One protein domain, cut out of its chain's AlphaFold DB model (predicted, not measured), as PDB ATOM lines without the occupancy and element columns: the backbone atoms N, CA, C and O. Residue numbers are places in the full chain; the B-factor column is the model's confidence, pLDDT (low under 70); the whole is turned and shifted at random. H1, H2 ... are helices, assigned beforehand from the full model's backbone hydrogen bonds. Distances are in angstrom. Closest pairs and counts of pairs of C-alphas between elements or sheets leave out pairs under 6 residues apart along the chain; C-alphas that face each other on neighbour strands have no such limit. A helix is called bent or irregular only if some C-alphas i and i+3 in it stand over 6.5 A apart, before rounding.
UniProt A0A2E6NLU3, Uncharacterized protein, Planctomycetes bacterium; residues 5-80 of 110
ATOM      1  N   ARG A   5     220.913 156.483  78.369       75.06
ATOM      2  CA  ARG A   5     219.999 157.293  77.550       75.06
ATOM      3  C   ARG A   5     218.912 157.967  78.391       75.06
ATOM      4  O   ARG A   5     218.516 159.085  78.075       75.06
ATOM      5  N   VAL A   6     218.432 157.293  79.439       82.00
ATOM      6  CA  VAL A   6     217.390 157.826  80.332       82.00
ATOM      7  C   VAL A   6     217.946 158.908  81.262       82.00
ATOM      8  O   VAL A   6     217.369 159.994  81.254       82.00
ATOM      9  N   PRO A   7     219.081 158.702  81.968       84.88
ATOM     10  CA  PRO A   7     219.668 159.749  82.801       84.88
ATOM     11  C   PRO A   7     219.913 161.030  82.008       84.88
ATOM     12  O   PRO A   7     219.445 162.088  82.401       84.88
ATOM     13  N   LEU A   8     220.529 160.931  80.825       85.00
ATOM     14  CA  LEU A   8     220.838 162.102  80.006       85.00
ATOM     15  C   LEU A   8     219.579 162.867  79.556       85.00
ATOM     16  O   LEU A   8     219.546 164.093  79.632       85.00
ATOM     17  N   LYS A   9     218.526 162.156  79.128       86.44
ATOM     18  CA  LYS A   9     217.247 162.775  78.732       86.44
ATOM     19  C   LYS A   9     216.563 163.512  79.878       86.44
ATOM     20  O   LYS A   9     215.877 164.494  79.622       86.44
ATOM     21  N   VAL A  10     216.732 163.035  81.108       89.81
ATOM     22  CA  VAL A  10     216.170 163.677  82.297       89.81
ATOM     23  C   VAL A  10     217.055 164.842  82.735       89.81
ATOM     24  O   VAL A  10     216.539 165.914  83.012       89.81
ATOM     25  N   THR A  11     218.380 164.687  82.744       92.00
ATOM     26  CA  THR A  11     219.305 165.708  83.255       92.00
ATOM     27  C   THR A  11     219.394 166.946  82.359       92.00
ATOM     28  O   THR A  11     219.433 168.060  82.878       92.00
ATOM     29  N   ILE A  12     219.398 166.786  81.029       92.25
ATOM     30  CA  ILE A  12     219.517 167.913  80.083       92.25
ATOM     31  C   ILE A  12     218.463 169.016  80.311       92.25
ATOM     32  O   ILE A  12     218.874 170.167  80.454       92.25
ATOM     33  N   PRO A  13     217.141 168.745  80.369       94.19
ATOM     34  CA  PRO A  13     216.150 169.806  80.559       94.19
ATOM     35  C   PRO A  13     216.329 170.548  81.890       94.19
ATOM     36  O   PRO A  13     216.233 171.773  81.907       94.19
ATOM     37  N   PHE A  14     216.679 169.852  82.979       94.44
ATOM     38  CA  PHE A  14     216.981 170.512  84.253       94.44
ATOM     39  C   PHE A  14     218.207 171.423  84.153       94.44
ATOM     40  O   PHE A  14     218.163 172.548  84.645       94.44
ATOM     41  N   LEU A  15     219.279 170.985  83.485       94.62
ATOM     42  CA  LEU A  15     220.467 171.819  83.276       94.62
ATOM     43  C   LEU A  15     220.139 173.077  82.471       94.62
ATOM     44  O   LEU A  15     220.555 174.167  82.856       94.62
ATOM     45  N   VAL A  16     219.359 172.945  81.395       95.12
ATOM     46  CA  VAL A  16     218.916 174.091  80.588       95.12
ATOM     47  C   VAL A  16     218.106 175.070  81.439       95.12
ATOM     48  O   VAL A  16     218.366 176.269  81.387       95.12
ATOM     49  N   MET A  17     217.180 174.580  82.270       94.81
ATOM     50  CA  MET A  17     216.409 175.427  83.187       94.81
ATOM     51  C   MET A  17     217.287 176.124  84.232       94.81
ATOM     52  O   MET A  17     217.079 177.304  84.501       94.81
ATOM     53  N   ILE A  18     218.271 175.427  84.809       92.62
ATOM     54  CA  ILE A  18     219.199 176.006  85.791       92.62
ATOM     55  C   ILE A  18     220.035 177.110  85.138       92.62
ATOM     56  O   ILE A  18     220.118 178.208  85.680       92.62
ATOM     57  N   ILE A  19     220.609 176.851  83.961       94.81
ATOM     58  CA  ILE A  19     221.405 177.843  83.226       94.81
ATOM     59  C   ILE A  19     220.540 179.052  82.863       94.81
ATOM     60  O   ILE A  19     220.937 180.182  83.126       94.81
ATOM     61  N   ALA A  20     219.342 178.829  82.317       94.50
ATOM     62  CA  ALA A  20     218.415 179.911  81.997       94.50
ATOM     63  C   ALA A  20     218.061 180.738  83.243       94.50
ATOM     64  O   ALA A  20     218.140 181.961  83.197       94.50
ATOM     65  N   SER A  21     217.762 180.082  84.369       90.81
ATOM     66  CA  SER A  21     217.475 180.731  85.654       90.81
ATOM     67  C   SER A  21     218.623 181.636  86.119       90.81
ATOM     68  O   SER A  21     218.385 182.790  86.473       90.81
ATOM     69  N   LEU A  22     219.871 181.158  86.037       89.94
ATOM     70  CA  LEU A  22     221.065 181.923  86.422       89.94
ATOM     71  C   LEU A  22     221.334 183.133  85.514       89.94
ATOM     72  O   LEU A  22     221.922 184.114  85.967       89.94
ATOM     73  N   LEU A  23     220.923 183.068  84.244       94.12
ATOM     74  CA  LEU A  23     221.070 184.166  83.284       94.12
ATOM     75  C   LEU A  23     219.918 185.182  83.358       94.12
ATOM     76  O   LEU A  23     220.079 186.329  82.943       94.12
ATOM     77  N   THR A  24     218.752 184.785  83.870       92.19
ATOM     78  CA  THR A  24     217.593 185.673  84.018       92.19
ATOM     79  C   THR A  24     217.665 186.548  85.268       92.19
ATOM     80  O   THR A  24     218.266 186.196  86.282       92.19
ATOM     81  N   LYS A  25     217.007 187.714  85.218       88.75
ATOM     82  CA  LYS A  25     216.934 188.626  86.363       88.75
ATOM     83  C   LYS A  25     216.065 188.015  87.476       88.75
ATOM     84  O   LYS A  25     214.931 187.623  87.193       88.75
ATOM     85  N   PRO A  26     216.533 187.997  88.736       86.06
ATOM     86  CA  PRO A  26     215.725 187.533  89.856       86.06
ATOM     87  C   PRO A  26     214.505 188.436  90.083       86.06
ATOM     88  O   PRO A  26     214.518 189.633  89.778       86.06
ATOM     89  N   ASN A  27     213.450 187.857  90.658       87.88
ATOM     90  CA  ASN A  27     212.254 188.597  91.053       87.88
ATOM     91  C   ASN A  27     212.558 189.605  92.187       87.88
ATOM     92  O   ASN A  27     213.618 189.565  92.814       87.88
ATOM     93  N   ARG A  28     211.622 190.524  92.466       91.25
ATOM     94  CA  ARG A  28     211.748 191.502  93.558       91.25
ATOM     95  C   ARG A  28     211.957 190.804  94.905       91.25
ATOM     96  O   ARG A  28     211.163 189.945  95.281       91.25
ATOM     97  N   ARG A  29     212.988 191.242  95.639       87.00
ATOM     98  CA  ARG A  29     213.388 190.679  96.941       87.00
ATOM     99  C   ARG A  29     212.245 190.670  97.948       87.00
ATOM    100  O   ARG A  29     211.923 189.616  98.456       87.00
ATOM    101  N   GLU A  30     211.529 191.780  98.094       88.25
ATOM    102  CA  GLU A  30     210.380 191.891  99.009       88.25
ATOM    103  C   GLU A  30     209.304 190.819  98.770       88.25
ATOM    104  O   GLU A  30     208.755 190.246  99.709       88.25
ATOM    105  N   ALA A  31     209.004 190.520  97.501       89.38
ATOM    106  CA  ALA A  31     208.022 189.500  97.151       89.38
ATOM    107  C   ALA A  31     208.541 188.088  97.460       89.38
ATOM    108  O   ALA A  31     207.774 187.243  97.919       89.38
ATOM    109  N   LEU A  32     209.835 187.845  97.223       90.50
ATOM    110  CA  LEU A  32     210.493 186.582  97.548       90.50
ATOM    111  C   LEU A  32     210.577 186.376  99.062       90.50
ATOM    112  O   LEU A  32     210.175 185.322  99.539       90.50
ATOM    113  N   ASP A  33     211.006 187.381  99.817       90.75
ATOM    114  CA  ASP A  33     211.156 187.319 101.272       90.75
ATOM    115  C   ASP A  33     209.809 187.041 101.941       90.75
ATOM    116  O   ASP A  33     209.692 186.127 102.757       90.75
ATOM    117  N   ARG A  34     208.749 187.742 101.515       90.25
ATOM    118  CA  ARG A  34     207.385 187.494 101.998       90.25
ATOM    119  C   ARG A  34     206.910 186.074 101.682       90.25
ATOM    120  O   ARG A  34     206.278 185.435 102.521       90.25
ATOM    121  N   PHE A  35     207.188 185.586 100.474       91.31
ATOM    122  CA  PHE A  35     206.802 184.244 100.049       91.31
ATOM    123  C   PHE A  35     207.557 183.160 100.829       91.31
ATOM    124  O   PHE A  35     206.934 182.270 101.409       91.31
ATOM    125  N   TYR A  36     208.885 183.251 100.894       90.75
ATOM    126  CA  TYR A  36     209.720 182.266 101.570       90.75
ATOM    127  C   TYR A  36     209.512 182.274 103.074       90.75
ATOM    128  O   TYR A  36     209.438 181.199 103.661       90.75
ATOM    129  N   VAL A  37     209.373 183.442 103.709       92.06
ATOM    130  CA  VAL A  37     209.138 183.477 105.152       92.06
ATOM    131  C   VAL A  37     207.789 182.853 105.496       92.06
ATOM    132  O   VAL A  37     207.745 182.005 106.377       92.06
ATOM    133  N   LYS A  38     206.734 183.129 104.713       90.44
ATOM    134  CA  LYS A  38     205.421 182.490 104.884       90.44
ATOM    135  C   LYS A  38     205.499 180.966 104.768       90.44
ATOM    136  O   LYS A  38     204.852 180.274 105.540       90.44
ATOM    137  N   MET A  39     206.282 180.436 103.825       90.81
ATOM    138  CA  MET A  39     206.466 178.982 103.693       90.81
ATOM    139  C   MET A  39     207.278 178.364 104.840       90.81
ATOM    140  O   MET A  39     207.187 177.161 105.069       90.81
ATOM    141  N   LYS A  40     208.108 179.154 105.527       90.50
ATOM    142  CA  LYS A  40     208.957 178.692 106.634       90.50
ATOM    143  C   LYS A  40     208.301 178.850 108.004       90.50
ATOM    144  O   LYS A  40     208.721 178.156 108.932       90.50
ATOM    145  N   THR A  41     207.340 179.760 108.148       91.25
ATOM    146  CA  THR A  41     206.589 179.956 109.389       91.25
ATOM    147  C   THR A  41     205.720 178.724 109.648       91.25
ATOM    148  O   THR A  41     204.911 178.368 108.791       91.25
ATOM    149  N   PRO A  42     205.895 178.035 110.791       89.00
ATOM    150  CA  PRO A  42     205.003 176.951 111.185       89.00
ATOM    151  C   PRO A  42     203.572 177.467 111.336       89.00
ATOM    152  O   PRO A  42     203.374 178.563 111.847       89.00
ATOM    153  N   THR A  43     202.599 176.673 110.899       90.69
ATOM    154  CA  THR A  43     201.182 177.000 111.074       90.69
ATOM    155  C   THR A  43     200.752 176.702 112.503       90.69
ATOM    156  O   THR A  43     200.965 175.587 112.988       90.69
ATOM    157  N   GLU A  44     200.120 177.674 113.149       92.69
ATOM    158  CA  GLU A  44     199.519 177.511 114.472       92.69
ATOM    159  C   GLU A  44     198.043 177.100 114.366       92.69
ATOM    160  O   GLU A  44     197.348 177.408 113.399       92.69
ATOM    161  N   ILE A  45     197.548 176.369 115.370       92.25
ATOM    162  CA  ILE A  45     196.141 175.916 115.409       92.25
ATOM    163  C   ILE A  45     195.200 177.087 115.728       92.25
ATOM    164  O   ILE A  45     194.066 177.128 115.255       92.25
ATOM    165  N   ASP A  46     195.671 178.018 116.558       94.25
ATOM    166  CA  ASP A  46     194.945 179.217 116.958       94.25
ATOM    167  C   ASP A  46     195.113 180.312 115.886       94.25
ATOM    168  O   ASP A  46     196.241 180.770 115.675       94.25
ATOM    169  N   PRO A  47     194.029 180.752 115.218       92.25
ATOM    170  CA  PRO A  47     194.106 181.718 114.124       92.25
ATOM    171  C   PRO A  47     194.713 183.070 114.511       92.25
ATOM    172  O   PRO A  47     195.386 183.691 113.688       92.25
ATOM    173  N   GLU A  48     194.484 183.537 115.742       93.50
ATOM    174  CA  GLU A  48     195.023 184.826 116.192       93.50
ATOM    175  C   GLU A  48     196.543 184.730 116.372       93.50
ATOM    176  O   GLU A  48     197.290 185.574 115.874       93.50
ATOM    177  N   LYS A  49     197.022 183.635 116.973       91.56
ATOM    178  CA  LYS A  49     198.461 183.378 117.133       91.56
ATOM    179  C   LYS A  49     199.163 183.128 115.805       91.56
ATOM    180  O   LYS A  49     200.277 183.608 115.618       91.56
ATOM    181  N   ASP A  50     198.525 182.417 114.876       91.75
ATOM    182  CA  ASP A  50     199.072 182.203 113.529       91.75
ATOM    183  C   ASP A  50     199.301 183.543 112.816       91.75
ATOM    184  O   ASP A  50     200.352 183.783 112.214       91.75
ATOM    185  N   ARG A  51     198.344 184.469 112.954       91.69
ATOM    186  CA  ARG A  51     198.457 185.811 112.389       91.69
ATOM    187  C   ARG A  51     199.587 186.613 113.031       91.69
ATOM    188  O   ARG A  51     200.368 187.220 112.297       91.69
ATOM    189  N   GLU A  52     199.701 186.600 114.356       93.31
ATOM    190  CA  GLU A  52     200.798 187.265 115.072       93.31
ATOM    191  C   GLU A  52     202.170 186.707 114.653       93.31
ATOM    192  O   GLU A  52     203.095 187.467 114.352       93.31
ATOM    193  N   GLU A  53     202.301 185.383 114.550       92.12
ATOM    194  CA  GLU A  53     203.535 184.714 114.126       92.12
ATOM    195  C   GLU A  53     203.906 185.033 112.670       92.12
ATOM    196  O   GLU A  53     205.091 185.204 112.342       92.12
ATOM    197  N   LEU A  54     202.915 185.165 111.786       92.06
ATOM    198  CA  LEU A  54     203.116 185.599 110.405       92.06
ATOM    199  C   LEU A  54     203.523 187.072 110.316       92.06
ATOM    200  O   LEU A  54     204.459 187.385 109.582       92.06
ATOM    201  N   GLU A  55     202.873 187.972 111.057       93.06
ATOM    202  CA  GLU A  55     203.236 189.394 111.103       93.06
ATOM    203  C   GLU A  55     204.662 189.583 111.645       93.06
ATOM    204  O   GLU A  55     205.471 190.298 111.040       93.06
ATOM    205  N   LEU A  56     205.028 188.843 112.697       92.38
ATOM    206  CA  LEU A  56     206.396 188.798 113.212       92.38
ATOM    207  C   LEU A  56     207.378 188.320 112.135       92.38
ATOM    208  O   LEU A  56     208.432 188.928 111.937       92.38
ATOM    209  N   SER A  57     207.021 187.265 111.404       91.44
ATOM    210  CA  SER A  57     207.849 186.702 110.335       91.44
ATOM    211  C   SER A  57     208.006 187.665 109.149       91.44
ATOM    212  O   SER A  57     209.102 187.791 108.610       91.44
ATOM    213  N   TYR A  58     206.966 188.417 108.780       91.81
ATOM    214  CA  TYR A  58     207.070 189.455 107.748       91.81
ATOM    215  C   TYR A  58     207.949 190.632 108.172       91.81
ATOM    216  O   TYR A  58     208.634 191.200 107.324       91.81
ATOM    217  N   SER A  59     207.962 190.988 109.460       91.81
ATOM    218  CA  SER A  59     208.843 192.048 109.972       91.81
ATOM    219  C   SER A  59     210.317 191.630 110.075       91.81
ATOM    220  O   SER A  59     211.190 192.495 110.099       91.81
ATOM    221  N   ARG A  60     210.598 190.318 110.133       90.25
ATOM    222  CA  ARG A  60     211.945 189.730 110.246       90.25
ATOM    223  C   ARG A  60     212.112 188.535 109.296       90.25
ATOM    224  O   ARG A  60     212.116 187.385 109.754       90.25
ATOM    225  N   PRO A  61     212.243 188.772 107.980       86.50
ATOM    226  CA  PRO A  61     212.329 187.704 106.980       86.50
ATOM    227  C   PRO A  61     213.522 186.751 107.193       86.50
ATOM    228  O   PRO A  61     213.446 185.570 106.855       86.50
ATOM    229  N   GLU A  62     214.593 187.220 107.838       86.56
ATOM    230  CA  GLU A  62     215.789 186.449 108.189       86.56
ATOM    231  C   GLU A  62     215.607 185.475 109.372       86.56
ATOM    232  O   GLU A  62     216.500 184.668 109.651       86.56
ATOM    233  N   ARG A  63     214.453 185.490 110.063       86.56
ATOM    234  CA  ARG A  63     214.183 184.680 111.273       86.56
ATOM    235  C   ARG A  63     214.519 183.197 111.100       86.56
ATOM    236  O   ARG A  63     214.971 182.552 112.046       86.56
ATOM    237  N   PHE A  64     214.334 182.650 109.900       87.69
ATOM    238  CA  PHE A  64     214.526 181.228 109.601       87.69
ATOM    239  C   PHE A  64     215.783 180.912 108.783       87.69
ATOM    240  O   PHE A  64     215.993 179.754 108.419       87.69
ATOM    241  N   ASP A  65     216.650 181.888 108.518       86.19
ATOM    242  CA  ASP A  65     217.821 181.684 107.656       86.19
ATOM    243  C   ASP A  65     218.881 180.770 108.272       86.19
ATOM    244  O   ASP A  65     219.596 180.065 107.560       86.19
ATOM    245  N   HIS A  66     218.909 180.663 109.600       86.75
ATOM    246  CA  HIS A  66     219.737 179.691 110.312       86.75
ATOM    247  C   HIS A  66     219.384 178.228 109.974       86.75
ATOM    248  O   HIS A  66     220.228 177.344 110.131       86.75
ATOM    249  N   LYS A  67     218.159 177.966 109.489       86.81
ATOM    250  CA  LYS A  67     217.710 176.633 109.061       86.81
ATOM    251  C   LYS A  67     218.115 176.293 107.624       86.81
ATOM    252  O   LYS A  67     217.946 175.143 107.229       86.81
ATOM    253  N   LYS A  68     218.675 177.234 106.855       90.19
ATOM    254  CA  LYS A  68     219.138 176.988 105.481       90.19
ATOM    255  C   LYS A  68     220.321 176.026 105.461       90.19
ATOM    256  O   LYS A  68     221.230 176.094 106.293       90.19
ATOM    257  N   LEU A  69     220.354 175.144 104.469       88.88
ATOM    258  CA  LEU A  69     221.482 174.255 104.213       88.88
ATOM    259  C   LEU A  69     222.699 175.067 103.744       88.88
ATOM    260  O   LEU A  69     223.775 174.933 104.328       88.88
ATOM    261  N   PHE A  70     222.491 175.980 102.788       88.69
ATOM    262  CA  PHE A  70     223.522 176.838 102.193       88.69
ATOM    263  C   PHE A  70     223.348 178.306 102.608       88.69
ATOM    264  O   PHE A  70     222.683 179.097 101.935       88.69
ATOM    265  N   GLN A  71     223.952 178.674 103.737       84.06
ATOM    266  CA  GLN A  71     223.901 180.039 104.267       84.06
ATOM    267  C   GLN A  71     224.564 181.042 103.306       84.06
ATOM    268  O   GLN A  71     225.566 180.727 102.668       84.06
ATOM    269  N   GLY A  72     224.000 182.249 103.192       80.12
ATOM    270  CA  GLY A  72     224.528 183.316 102.327       80.12
ATOM    271  C   GLY A  72     224.266 183.138 100.825       80.12
ATOM    272  O   GLY A  72     224.683 183.980 100.034       80.12
ATOM    273  N   THR A  73     223.563 182.077 100.422       83.81
ATOM    274  CA  THR A  73     223.155 181.852  99.026       83.81
ATOM    275  C   THR A  73     221.669 182.151  98.829       83.81
ATOM    276  O   THR A  73     220.896 182.164  99.787       83.81
ATOM    277  N   SER A  74     221.242 182.340  97.579       83.31
ATOM    278  CA  SER A  74     219.819 182.442  97.213       83.31
ATOM    279  C   SER A  74     219.091 181.090  97.221       83.31
ATOM    280  O   SER A  74     217.950 181.005  96.770       83.31
ATOM    281  N   LEU A  75     219.755 180.012  97.658       85.12
ATOM    282  CA  LEU A  75     219.175 178.678  97.707       85.12
ATOM    283  C   LEU A  75     218.406 178.487  99.016       85.12
ATOM    284  O   LEU A  75     218.980 178.403 100.098       85.12
ATOM    285  N   GLU A  76     217.092 178.341  98.893       88.31
ATOM    286  CA  GLU A  76     216.151 178.213 100.012       88.31
ATOM    287  C   GLU A  76     215.975 176.756 100.490       88.31
ATOM    288  O   GLU A  76     214.933 176.377 101.026       88.31
ATOM    289  N   PHE A  77     216.996 175.911 100.295       89.38
ATOM    290  CA  PHE A  77     216.986 174.529 100.780       89.38
ATOM    291  C   PHE A  77     217.104 174.498 102.302       89.38
ATOM    292  O   PHE A  77     218.107 174.943 102.860       89.38
ATOM    293  N   GLN A  78     216.100 173.934 102.968       89.50
ATOM    294  CA  GLN A  78     216.069 173.796 104.421       89.50
ATOM    295  C   GLN A  78     216.835 172.550 104.871       89.50
ATOM    296  O   GLN A  78     216.808 171.508 104.217       89.50
ATOM    297  N   ARG A  79     217.523 172.653 106.011       88.88
ATOM    298  CA  ARG A  79     218.138 171.501 106.674       88.88
ATOM    299  C   ARG A  79     217.030 170.580 107.191       88.88
ATOM    300  O   ARG A  79     216.112 171.090 107.839       88.88
ATOM    301  N   PRO A  80     217.121 169.259 106.952       89.38
ATOM    302  CA  PRO A  80     216.141 168.318 107.472       89.38
ATOM    303  C   PRO A  80     216.119 168.389 108.999       89.38
ATOM    304  O   PRO A  80     217.161 168.374 109.663       89.38
TER     305      PRO A  80
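AT A GLANCE: This is residues 5 to 80 of the 110 residues of an uncharacterized protein of Planctomycetes bacterium (UniProt A0A2E6NLU3). A long helix, H1, sticks out as a free arm from a small helical body, in which H2 and H3 form a helical hairpin, the short H4 packs on H2, and residues 68 to 80 wind on as a loop after H4. The arm, residues 5 to 25, of which 5 to 23 belong to H1, makes much of the length. The printed part has 76 residues, with four named helices in the order H1, H2, H3, H4 and no named strand, and its class is all helix. The whole is loose, with a radius of gyration of the C-alphas of 16.6 A, and spans 53 by 26 by 21 A.

IN THESE COORDINATES: H1 holds residues 5 to 23 and is 27.5 A long from first to last C-alpha, beginning at C-alpha 5, (219.999, 157.293, 77.550). It is neither bent nor irregular, but only just: C-alphas 10 and 13 are 6.4 A apart. After a tight link of 5 residues, H2 runs over residues 29 to 40, 16.0 A. A short link of 6 residues leads to H3, residues 47 to 59, 18.5 A, which begins at C-alpha 47, (194.106, 181.718, 114.124). After a tight link of 1 residue comes H4, residues 61 to 67, 12.5 A, ending at C-alpha 67, (217.710, 176.633, 109.061). H4 is irregular: C-alphas 63 and 66 are 7.5 A apart.

HOW THE PARTS SIT: H1 touches no helix and is apart from H2, H3 and H4. H2 and H3 touch and form a helical hairpin, at a steep tilt of 39 degrees, opposite ways; their closest C-alphas, of Arg 34 and Tyr 58, are 6.1 A apart. H2 touches H3 with residues 33 to 38 alone, and H3 touches H2 with residues 54 to 58 alone. H2 also touches H4, the same way at a steep tilt of 52 degrees, the closest C-alphas being those of Val 37 and Pro 61, 5.6 A apart. H3 and H4 are close but not clearly touching, about perpendicular at 87 degrees, with the closest C-alphas, of Ser 57 and Arg 63, 6.7 A apart. In H2 and H3 every O i to N i+4 pair is within hydrogen-bond range; in H1 13 of 15 are, and in H4 0 of 3, beside 2 of 4 O i to N i+3 pairs.

THE WHOLE: The C-alphas farthest apart, of Arg 5 and Glu 48, are 53.6 A apart. Without residues 5 to 25, which stand free, the body of 55 residues spans 33 by 27 by 13 A, with a radius of gyration of 11.8 A. The printed part has no cut and no long link between its helices. Mean pLDDT of the printed part is 89.8, and no printed residue is under 70.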